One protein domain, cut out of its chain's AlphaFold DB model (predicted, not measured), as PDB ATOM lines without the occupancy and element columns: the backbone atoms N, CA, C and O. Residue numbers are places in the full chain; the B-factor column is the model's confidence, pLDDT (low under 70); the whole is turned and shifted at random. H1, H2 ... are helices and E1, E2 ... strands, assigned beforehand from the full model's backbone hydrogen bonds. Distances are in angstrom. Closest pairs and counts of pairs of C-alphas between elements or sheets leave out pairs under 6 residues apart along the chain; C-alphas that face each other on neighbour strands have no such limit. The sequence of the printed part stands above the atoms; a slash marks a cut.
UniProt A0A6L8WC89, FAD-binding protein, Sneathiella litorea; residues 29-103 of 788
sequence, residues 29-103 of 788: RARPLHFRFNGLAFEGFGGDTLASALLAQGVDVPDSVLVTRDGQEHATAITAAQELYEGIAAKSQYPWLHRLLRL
ATOM      1  N   ARG A  29     253.086 221.952 290.746       93.00
ATOM      2  CA  ARG A  29     253.974 222.447 291.812       93.00
ATOM      3  C   ARG A  29     253.867 223.951 292.053       93.00
ATOM      4  O   ARG A  29     254.343 224.418 293.084       93.00
ATOM      5  N   ALA A  30     253.274 224.709 291.129       94.44
ATOM      6  CA  ALA A  30     253.018 226.131 291.326       94.44
ATOM      7  C   ALA A  30     251.776 226.378 292.198       94.44
ATOM      8  O   ALA A  30     251.583 227.495 292.682       94.44
ATOM      9  N   ARG A  31     250.968 225.340 292.447       94.25
ATOM     10  CA  ARG A  31     249.749 225.390 293.252       94.25
ATOM     11  C   ARG A  31     249.854 224.473 294.481       94.25
ATOM     12  O   ARG A  31     249.301 223.370 294.468       94.25
ATOM     13  N   PRO A  32     250.555 224.901 295.549       94.81
ATOM     14  CA  PRO A  32     250.541 224.187 296.822       94.81
ATOM     15  C   PRO A  32     249.140 224.229 297.442       94.81
ATOM     16  O   PRO A  32     248.462 225.256 297.383       94.81
ATOM     17  N   LEU A  33     248.721 223.110 298.030       94.81
ATOM     18  CA  LEU A  33     247.428 222.933 298.682       94.81
ATOM     19  C   LEU A  33     247.614 222.509 300.139       94.81
ATOM     20  O   LEU A  33     248.325 221.542 300.426       94.81
ATOM     21  N   HIS A  34     246.937 223.185 301.063       94.44
ATOM     22  CA  HIS A  34     247.008 222.868 302.489       94.44
ATOM     23  C   HIS A  34     245.811 222.036 302.921       94.44
ATOM     24  O   HIS A  34     244.664 222.352 302.609       94.44
ATOM     25  N   PHE A  35     246.063 220.997 303.714       93.25
ATOM     26  CA  PHE A  35     245.008 220.118 304.198       93.25
ATOM     27  C   PHE A  35     245.253 219.627 305.618       93.25
ATOM     28  O   PHE A  35     246.330 219.795 306.196       93.25
ATOM     29  N   ARG A  36     244.226 219.018 306.215       90.88
ATOM     30  CA  ARG A  36     244.317 218.398 307.536       90.88
ATOM     31  C   ARG A  36     243.970 216.923 307.477       90.88
ATOM     32  O   ARG A  36     242.919 216.553 306.971       90.88
ATOM     33  N   PHE A  37     244.793 216.088 308.099       88.12
ATOM     34  CA  PHE A  37     244.495 214.674 308.305       88.12
ATOM     35  C   PHE A  37     244.634 214.306 309.782       88.12
ATOM     36  O   PHE A  37     245.657 214.571 310.412       88.12
ATOM     37  N   ASN A  38     243.579 213.731 310.370       84.81
ATOM     38  CA  ASN A  38     243.489 213.453 311.812       84.81
ATOM     39  C   ASN A  38     243.838 214.679 312.690       84.81
ATOM     40  O   ASN A  38     244.441 214.549 313.754       84.81
ATOM     41  N   GLY A  39     243.473 215.879 312.226       84.25
ATOM     42  CA  GLY A  39     243.720 217.150 312.915       84.25
ATOM     43  C   GLY A  39     245.124 217.742 312.737       84.25
ATOM     44  O   GLY A  39     245.336 218.885 313.145       84.25
ATOM     45  N   LEU A  40     246.059 217.020 312.110       86.81
ATOM     46  CA  LEU A  40     247.401 217.507 311.780       86.81
ATOM     47  C   LEU A  40     247.404 218.181 310.407       86.81
ATOM     48  O   LEU A  40     246.698 217.725 309.514       86.81
ATOM     49  N   ALA A  41     248.179 219.255 310.257       91.31
ATOM     50  CA  ALA A  41     248.321 219.983 308.998       91.31
ATOM     51  C   ALA A  41     249.384 219.337 308.099       91.31
ATOM     52  O   ALA A  41     250.431 218.917 308.593       91.31
ATOM     53  N   PHE A  42     249.099 219.297 306.801       93.62
ATOM     54  CA  PHE A  42     249.933 218.737 305.743       93.62
ATOM     55  C   PHE A  42     249.842 219.612 304.486       93.62
ATOM     56  O   PHE A  42     248.904 220.400 304.338       93.62
ATOM     57  N   GLU A  43     250.804 219.443 303.583       94.00
ATOM     58  CA  GLU A  43     250.863 220.136 302.289       94.00
ATOM     59  C   GLU A  43     250.875 219.121 301.134       94.00
ATOM     60  O   GLU A  43     251.450 218.039 301.256       94.00
ATOM     61  N   GLY A  44     250.216 219.444 300.026       93.88
ATOM     62  CA  GLY A  44     250.269 218.713 298.759       93.88
ATOM     63  C   GLY A  44     250.234 219.688 297.583       93.88
ATOM     64  O   GLY A  44     250.400 220.889 297.774       93.88
ATOM     65  N   PHE A  45     250.006 219.194 296.369       95.06
ATOM     66  CA  PHE A  45     249.924 220.026 295.164       95.06
ATOM     67  C   PHE A  45     248.647 219.739 294.372       95.06
ATOM     68  O   PHE A  45     248.021 218.692 294.554       95.06
ATOM     69  N   GLY A  46     248.261 220.644 293.470       92.25
ATOM     70  CA  GLY A  46     247.217 220.350 292.480       92.25
ATOM     71  C   GLY A  46     247.558 219.081 291.683       92.25
ATOM     72  O   GLY A  46     248.710 218.894 291.298       92.25
ATOM     73  N   GLY A  47     246.594 218.177 291.484       89.69
ATOM     74  CA  GLY A  47     246.824 216.829 290.922       89.69
ATOM     75  C   GLY A  47     247.156 215.747 291.971       89.69
ATOM     76  O   GLY A  47     247.006 214.554 291.710       89.69
ATOM     77  N   ASP A  48     247.531 216.180 293.180       94.06
ATOM     78  CA  ASP A  48     247.122 215.607 294.464       94.06
ATOM     79  C   ASP A  48     245.950 214.606 294.503       94.06
ATOM     80  O   ASP A  48     244.815 215.040 294.306       94.06
ATOM     81  N   THR A  49     246.137 213.344 294.908       93.19
ATOM     82  CA  THR A  49     245.085 212.680 295.708       93.19
ATOM     83  C   THR A  49     245.441 212.769 297.186       93.19
ATOM     84  O   THR A  49     246.606 212.937 297.559       93.19
ATOM     85  N   LEU A  50     244.453 212.629 298.071       91.12
ATOM     86  CA  LEU A  50     244.715 212.625 299.511       91.12
ATOM     87  C   LEU A  50     245.757 211.556 299.885       91.12
ATOM     88  O   LEU A  50     246.613 211.792 300.738       91.12
ATOM     89  N   ALA A  51     245.732 210.400 299.216       89.62
ATOM     90  CA  ALA A  51     246.714 209.355 299.451       89.62
ATOM     91  C   ALA A  51     248.127 209.705 298.978       89.62
ATOM     92  O   ALA A  51     249.077 209.429 299.714       89.62
ATOM     93  N   SER A  52     248.293 210.316 297.800       93.31
ATOM     94  CA  SER A  52     249.624 210.691 297.311       93.31
ATOM     95  C   SER A  52     250.257 211.778 298.169       93.31
ATOM     96  O   SER A  52     251.426 211.656 298.534       93.31
ATOM     97  N   ALA A  53     249.476 212.778 298.585       93.88
ATOM     98  CA  ALA A  53     249.951 213.858 299.445       93.88
ATOM     99  C   ALA A  53     250.379 213.357 300.838       93.88
ATOM    100  O   ALA A  53     251.399 213.793 301.380       93.88
ATOM    101  N   LEU A  54     249.640 212.398 301.411       90.81
ATOM    102  CA  LEU A  54     250.006 211.745 302.673       90.81
ATOM    103  C   LEU A  54     251.260 210.871 302.527       90.81
ATOM    104  O   LEU A  54     252.172 210.959 303.355       90.81
ATOM    105  N   LEU A  55     251.335 210.059 301.467       90.50
ATOM    106  CA  LEU A  55     252.493 209.200 301.202       90.50
ATOM    107  C   LEU A  55     253.763 210.007 300.948       90.50
ATOM    108  O   LEU A  55     254.806 209.635 301.480       90.50
ATOM    109  N   ALA A  56     253.677 211.127 300.221       92.50
ATOM    110  CA  ALA A  56     254.802 212.032 299.975       92.50
ATOM    111  C   ALA A  56     255.490 212.469 301.281       92.50
ATOM    112  O   ALA A  56     256.710 212.588 301.332       92.50
ATOM    113  N   GLN A  57     254.716 212.620 302.358       91.06
ATOM    114  CA  GLN A  57     255.190 213.033 303.684       91.06
ATOM    115  C   GLN A  57     255.442 211.850 304.639       91.06
ATOM    116  O   GLN A  57     255.616 212.034 305.847       91.06
ATOM    117  N   GLY A  58     255.455 210.620 304.118       84.38
ATOM    118  CA  GLY A  58     255.744 209.406 304.876       84.38
ATOM    119  C   GLY A  58     254.631 208.969 305.827       84.38
ATOM    120  O   GLY A  58     254.900 208.274 306.812       84.38
ATOM    121  N   VAL A  59     253.385 209.372 305.558       84.88
ATOM    122  CA  VAL A  59     252.210 208.944 306.322       84.88
ATOM    123  C   VAL A  59     251.592 207.706 305.672       84.88
ATOM    124  O   VAL A  59     251.247 207.709 304.495       84.88
ATOM    125  N   ASP A  60     251.428 206.638 306.459       77.31
ATOM    126  CA  ASP A  60     250.696 205.445 306.020       77.31
ATOM    127  C   ASP A  60     249.208 205.791 305.814       77.31
ATOM    128  O   ASP A  60     248.563 206.365 306.696       77.31
ATOM    129  N   VAL A  61     248.662 205.407 304.661       74.12
ATOM    130  CA  VAL A  61     247.302 205.762 304.232       74.12
ATOM    131  C   VAL A  61     246.291 204.668 304.587       74.12
ATOM    132  O   VAL A  61     246.578 203.498 304.331       74.12
ATOM    133  N   PRO A  62     245.117 205.006 305.155       70.69
ATOM    134  CA  PRO A  62     243.987 204.083 305.226       70.69
ATOM    135  C   PRO A  62     243.275 203.976 303.869       70.69
ATOM    136  O   PRO A  62     243.339 204.904 303.061       70.69
ATOM    137  N   ASP A  63     242.531 202.891 303.654       66.25
ATOM    138  CA  ASP A  63     241.768 202.683 302.414       66.25
ATOM    139  C   ASP A  63     240.630 203.706 302.255       66.25
ATOM    140  O   ASP A  63     240.423 204.253 301.169       66.25
ATOM    141  N   SER A  64     239.944 204.036 303.356       69.25
ATOM    142  CA  SER A  64     238.865 205.025 303.391       69.25
ATOM    143  C   SER A  64     239.037 206.065 304.500       69.25
ATOM    144  O   SER A  64     239.640 205.827 305.559       69.25
ATOM    145  N   VAL A  65     238.472 207.248 304.260       75.19
ATOM    146  CA  VAL A  65     238.463 208.384 305.186       75.19
ATOM    147  C   VAL A  65     237.086 209.028 305.246       75.19
ATOM    148  O   VAL A  65     236.280 208.912 304.328       75.19
ATOM    149  N   LEU A  66     236.819 209.725 306.343       79.19
ATOM    150  CA  LEU A  66     235.715 210.665 306.442       79.19
ATOM    151  C   LEU A  66     236.219 212.056 306.057       79.19
ATOM    152  O   LEU A  66     237.172 212.541 306.673       79.19
ATOM    153  N   VAL A  67     235.588 212.675 305.063       79.56
ATOM    154  CA  VAL A  67     235.914 214.023 304.594       79.56
ATOM    155  C   VAL A  67     234.945 215.028 305.215       79.56
ATOM    156  O   VAL A  67     233.722 214.866 305.199       79.56
ATOM    157  N   THR A  68     235.523 216.072 305.792       80.44
ATOM    158  CA  THR A  68     234.855 217.222 306.384       80.44
ATOM    159  C   THR A  68     235.014 218.408 305.436       80.44
ATOM    160  O   THR A  68     236.131 218.742 305.038       80.44
ATOM    161  N   ARG A  69     233.894 219.059 305.123       74.94
ATOM    162  CA  ARG A  69     233.793 220.280 304.311       74.94
ATOM    163  C   ARG A  69     232.980 221.300 305.112       74.94
ATOM    164  O   ARG A  69     232.088 220.909 305.854       74.94
ATOM    165  N   ASP A  70     233.374 222.571 305.097       70.69
ATOM    166  CA  ASP A  70     232.705 223.657 305.847       70.69
ATOM    167  C   ASP A  70     232.441 223.366 307.347       70.69
ATOM    168  O   ASP A  70     231.487 223.846 307.957       70.69
ATOM    169  N   GLY A  71     233.305 222.559 307.976       66.94
ATOM    170  CA  GLY A  71     233.189 222.174 309.388       66.94
ATOM    171  C   GLY A  71     232.158 221.080 309.696       66.94
ATOM    172  O   GLY A  71     232.035 220.703 310.862       66.94
ATOM    173  N   GLN A  72     231.466 220.539 308.689       67.94
ATOM    174  CA  GLN A  72     230.528 219.418 308.809       67.94
ATOM    175  C   GLN A  72     231.105 218.145 308.174       67.94
ATOM    176  O   GLN A  72     231.933 218.195 307.265       67.94
ATOM    177  N   GLU A  73     230.717 216.974 308.672       70.06
ATOM    178  CA  GLU A  73     231.118 215.688 308.085       70.06
ATOM    179  C   GLU A  73     230.190 215.382 306.901       70.06
ATOM    180  O   GLU A  73     228.980 215.293 307.081       70.06
ATOM    181  N   HIS A  74     230.743 215.284 305.687       65.00
ATOM    182  CA  HIS A  74     229.940 215.246 304.456       65.00
ATOM    183  C   HIS A  74     229.914 213.877 303.776       65.00
ATOM    184  O   HIS A  74     228.879 213.495 303.241       65.00
ATOM    185  N   ALA A  75     231.032 213.145 303.755       66.69
ATOM    186  CA  ALA A  75     231.095 211.887 303.013       66.69
ATOM    187  C   ALA A  75     232.225 210.961 303.468       66.69
ATOM    188  O   ALA A  75     233.264 211.393 303.978       66.69
ATOM    189  N   THR A  76     232.030 209.669 303.209       70.31
ATOM    190  CA  THR A  76     233.126 208.702 303.135       70.31
ATOM    191  C   THR A  76     233.752 208.775 301.748       70.31
ATOM    192  O   THR A  76     233.026 208.762 300.760       70.31
ATOM    193  N   ALA A  77     235.081 208.796 301.672       71.12
ATOM    194  CA  ALA A  77     235.813 208.764 300.411       71.12
ATOM    195  C   ALA A  77     236.901 207.681 300.424       71.12
ATOM    196  O   ALA A  77     237.489 207.389 301.471       71.12
ATOM    197  N   ILE A  78     237.186 207.109 299.251       77.88
ATOM    198  CA  ILE A  78     238.353 206.243 299.038       77.88
ATOM    199  C   ILE A  78     239.582 207.143 298.953       77.88
ATOM    200  O   ILE A  78     239.676 207.997 298.072       77.88
ATOM    201  N   THR A  79     240.550 206.943 299.842       80.38
ATOM    202  CA  THR A  79     241.683 207.868 299.998       80.38
ATOM    203  C   THR A  79     242.532 207.976 298.732       80.38
ATOM    204  O   THR A  79     243.048 209.046 298.418       80.38
ATOM    205  N   ALA A  80     242.664 206.869 297.995       81.75
ATOM    206  CA  ALA A  80     243.418 206.805 296.745       81.75
ATOM    207  C   ALA A  80     242.748 207.553 295.580       81.75
ATOM    208  O   ALA A  80     243.453 207.950 294.658       81.75
ATOM    209  N   ALA A  81     241.426 207.750 295.629       81.25
ATOM    210  CA  ALA A  81     240.640 208.393 294.573       81.25
ATOM    211  C   ALA A  81     240.198 209.824 294.927       81.25
ATOM    212  O   ALA A  81     239.867 210.594 294.032       81.25
ATOM    213  N   GLN A  82     240.193 210.193 296.214       87.94
ATOM    214  CA  GLN A  82     239.825 211.537 296.658       87.94
ATOM    215  C   GLN A  82     240.837 212.573 296.156       87.94
ATOM    216  O   GLN A  82     241.966 212.628 296.652       87.94
ATOM    217  N   GLU A  83     240.405 213.415 295.218       90.38
ATOM    218  CA  GLU A  83     241.152 214.580 294.737       90.38
ATOM    219  C   GLU A  83     241.434 215.551 295.892       90.38
ATOM    220  O   GLU A  83     240.573 215.796 296.750       90.38
ATOM    221  N   LEU A  84     242.661 216.070 295.937       90.75
ATOM    222  CA  LEU A  84     243.080 217.046 296.932       90.75
ATOM    223  C   LEU A  84     242.636 218.455 296.515       90.75
ATOM    224  O   LEU A  84     242.898 218.896 295.400       90.75
ATOM    225  N   TYR A  85     242.038 219.189 297.451       90.75
ATOM    226  CA  TYR A  85     241.681 220.596 297.290       90.75
ATOM    227  C   TYR A  85     242.035 221.399 298.547       90.75
ATOM    228  O   TYR A  85     242.270 220.839 299.620       90.75
ATOM    229  N   GLU A  86     242.081 222.725 298.410       91.44
ATOM    230  CA  GLU A  86     242.482 223.624 299.495       91.44
ATOM    231  C   GLU A  86     241.545 223.500 300.702       91.44
ATOM    232  O   GLU A  86     240.328 223.608 300.577       91.44
ATOM    233  N   GLY A  87     242.113 223.297 301.888       86.44
ATOM    234  CA  GLY A  87     241.365 223.265 303.141       86.44
ATOM    235  C   GLY A  87     240.645 221.948 303.439       86.44
ATOM    236  O   GLY A  87     239.963 221.878 304.463       86.44
ATOM    237  N   ILE A  88     240.817 220.896 302.623       89.00
ATOM    238  CA  ILE A  88     240.228 219.578 302.898       89.00
ATOM    239  C   ILE A  88     240.635 219.082 304.293       89.00
ATOM    240  O   ILE A  88     241.809 219.085 304.680       89.00
ATOM    241  N   ALA A  89     239.651 218.642 305.074       87.94
ATOM    242  CA  ALA A  89     239.873 218.031 306.374       87.94
ATOM    243  C   ALA A  89     239.395 216.581 306.331       87.94
ATOM    244  O   ALA A  89     238.232 216.313 306.065       87.94
ATOM    245  N   ALA A  90     240.285 215.633 306.609       86.94
ATOM    246  CA  ALA A  90     239.978 214.212 306.583       86.94
ATOM    247  C   ALA A  90     240.335 213.529 307.909       86.94
ATOM    248  O   ALA A  90     241.296 213.892 308.599       86.94
ATOM    249  N   LYS A  91     239.571 212.502 308.278       83.75
ATOM    250  CA  LYS A  91     239.831 211.668 309.457       83.75
ATOM    251  C   LYS A  91     239.731 210.193 309.093       83.75
ATOM    252  O   LYS A  91     238.881 209.789 308.306       83.75
ATOM    253  N   SER A  92     240.581 209.370 309.697       77.31
ATOM    254  CA  SER A  92     240.437 207.916 309.598       77.31
ATOM    255  C   SER A  92     239.174 207.465 310.333       77.31
ATOM    256  O   SER A  92     238.935 207.882 311.468       77.31
ATOM    257  N   GLN A  93     238.394 206.579 309.712       65.44
ATOM    258  CA  GLN A  93     237.107 206.118 310.247       65.44
ATOM    259  C   GLN A  93     237.233 205.232 311.496       65.44
ATOM    260  O   GLN A  93     236.260 205.030 312.219       65.44
ATOM    261  N   TYR A  94     238.436 204.736 311.808       61.31
ATOM    262  CA  TYR A  94     238.623 203.763 312.882       61.31
ATOM    263  C   TYR A  94     239.873 204.003 313.748       61.31
ATOM    264  O   TYR A  94     240.778 203.158 313.781       61.31
ATOM    265  N   PRO A  95     239.937 205.096 314.537       52.00
ATOM    266  CA  PRO A  95     241.122 205.409 315.345       52.00
ATOM    267  C   PRO A  95     241.478 204.330 316.387       52.00
ATOM    268  O   PRO A  95     242.651 204.129 316.709       52.00
ATOM    269  N   TRP A  96     240.478 203.617 316.924       45.56
ATOM    270  CA  TRP A  96     240.638 202.625 317.997       45.56
ATOM    271  C   TRP A  96     240.600 201.165 317.504       45.56
ATOM    272  O   TRP A  96     241.348 200.333 318.026       45.56
ATOM    273  N   LEU A  97     239.817 200.855 316.464       44.31
ATOM    274  CA  LEU A  97     239.683 199.499 315.909       44.31
ATOM    275  C   LEU A  97     240.976 199.030 315.219       44.31
ATOM    276  O   LEU A  97     241.381 197.884 315.401       44.31
ATOM    277  N   HIS A  98     241.711 199.927 314.550       48.06
ATOM    278  CA  HIS A  98     243.044 199.622 314.005       48.06
ATOM    279  C   HIS A  98     244.040 199.156 315.077       48.06
ATOM    280  O   HIS A  98     244.969 198.405 314.781       48.06
ATOM    281  N   ARG A  99     243.875 199.590 316.334       44.47
ATOM    282  CA  ARG A  99     244.751 199.210 317.453       44.47
ATOM    283  C   ARG A  99     244.458 197.791 317.955       44.47
ATOM    284  O   ARG A  99     245.389 197.105 318.366       44.47
ATOM    285  N   LEU A 100     243.198 197.356 317.872       45.00
ATOM    286  CA  LEU A 100     242.729 196.008 318.221       45.00
ATOM    287  C   LEU A 100     242.939 195.002 317.078       45.00
ATOM    288  O   LEU A 100     243.478 193.925 317.311       45.00
ATOM    289  N   LEU A 101     242.623 195.369 315.832       44.25
ATOM    290  CA  LEU A 101     242.848 194.525 314.649       44.25
ATOM    291  C   LEU A 101     244.345 194.252 314.405       44.25
ATOM    292  O   LEU A 101     244.716 193.144 314.016       44.25
ATOM    293  N   ARG A 102     245.227 195.206 314.757       47.25
ATOM    294  CA  ARG A 102     246.694 195.019 314.787       47.25
ATOM    295  C   ARG A 102     247.173 193.942 315.765       47.25
ATOM    296  O   ARG A 102     248.256 193.400 315.560       47.25
ATOM    297  N   LEU A 103     246.412 193.643 316.818       43.56
ATOM    298  CA  LEU A 103     246.720 192.546 317.743       43.56
ATOM    299  C   LEU A 103     246.139 191.206 317.266       43.56
ATOM    300  O   LEU A 103     246.651 190.162 317.654       43.56
TER     301      LEU A 103
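Overview. This is residues 29 to 103 of the 788 residues of the protein "FAD-binding protein" of Sneathiella litorea (UniProt A0A6L8WC89). Two strand hairpins, E1 with E2 and E3 with E4, are joined side by side through the short strand E5 into one strongly twisted sheet, and the short helix H1 packs on it, nearest to E2 and E1. Beyond E5 a short tail leads away from the sheet to a second small helix, H2, which ends the printed part far out at one end of the longest axis. The printed part has 75 residues, with five named strands and two named helices in the order E1, E2, H1, E3, E4, E5, H2. The sheet order is E2, E1, E5, E3, E4, mixed, and the class is mixed, helices and strands. The whole is compact by its radius of gyration of the C-alphas, 12.3 A, yet elongated in outline, with spans of 43 by 27 by 20 A.

Arrangement. In the sheet, E1, residues 29 to 37, and E2, residues 40 to 46, form a hairpin, antiparallel at 149 degrees, with N 33 and O 44 2.8 A apart. E5, residues 89 to 92, is the parallel neighbour of E1 at 50 degrees, with N 90 and O 36 within hydrogen-bond range at 2.8 A. E3, residues 64 to 69, is antiparallel to E5 at 151 degrees, with N 68 and O 89 2.7 A apart. E4, residues 72 to 78, forms a hairpin with E3, antiparallel at 148 degrees, with N 67 and O 75 2.9 A apart. E2 and E4 are the edge strands. From edge to edge the strands' lines turn by 119 degrees. H1, residues 50 to 56, is on the sheet and touches E2, the closest C-alphas being those of Gly 44 and Ala 53, 4.9 A apart. H1 and E1 are near each other, with 8 pairs of C-alphas within 10 A. E2, H1 and E3 make a split strand-helix-strand unit, two strands of one sheet that follow each other among the strands, with a helix between them along the chain and E1 and E5 between them in the sheet, and its crossover is right-handed. H2, residues 97 to 103, is not on the sheet, and H1 and H2 are apart. In H1 every O i to N i+4 pair is within hydrogen-bond range; in H2 2 of 3 are.

Along the chain. E1 begins at C-alpha 29, (253.974, 222.447, 291.812), and is 20.5 A long; E2 is 19.5 A, E4 18.2 A, E3 16.1 A and E5 10.6 A. H1 begins at C-alpha 50, (244.715, 212.625, 299.511). H1 and H2 are 10.1 A long each, and H2 ends at C-alpha 103, (246.720, 192.546, 317.743).

Size, cuts and confidence. The two C-alphas farthest apart are those of Ala 30 and Leu 103, 43.2 A. The printed part has no cut, and no link is long. Mean pLDDT of the printed part is 79.4; residues 63 to 64, 71 to 72, 74 to 75 and 93 to 103 are under 70.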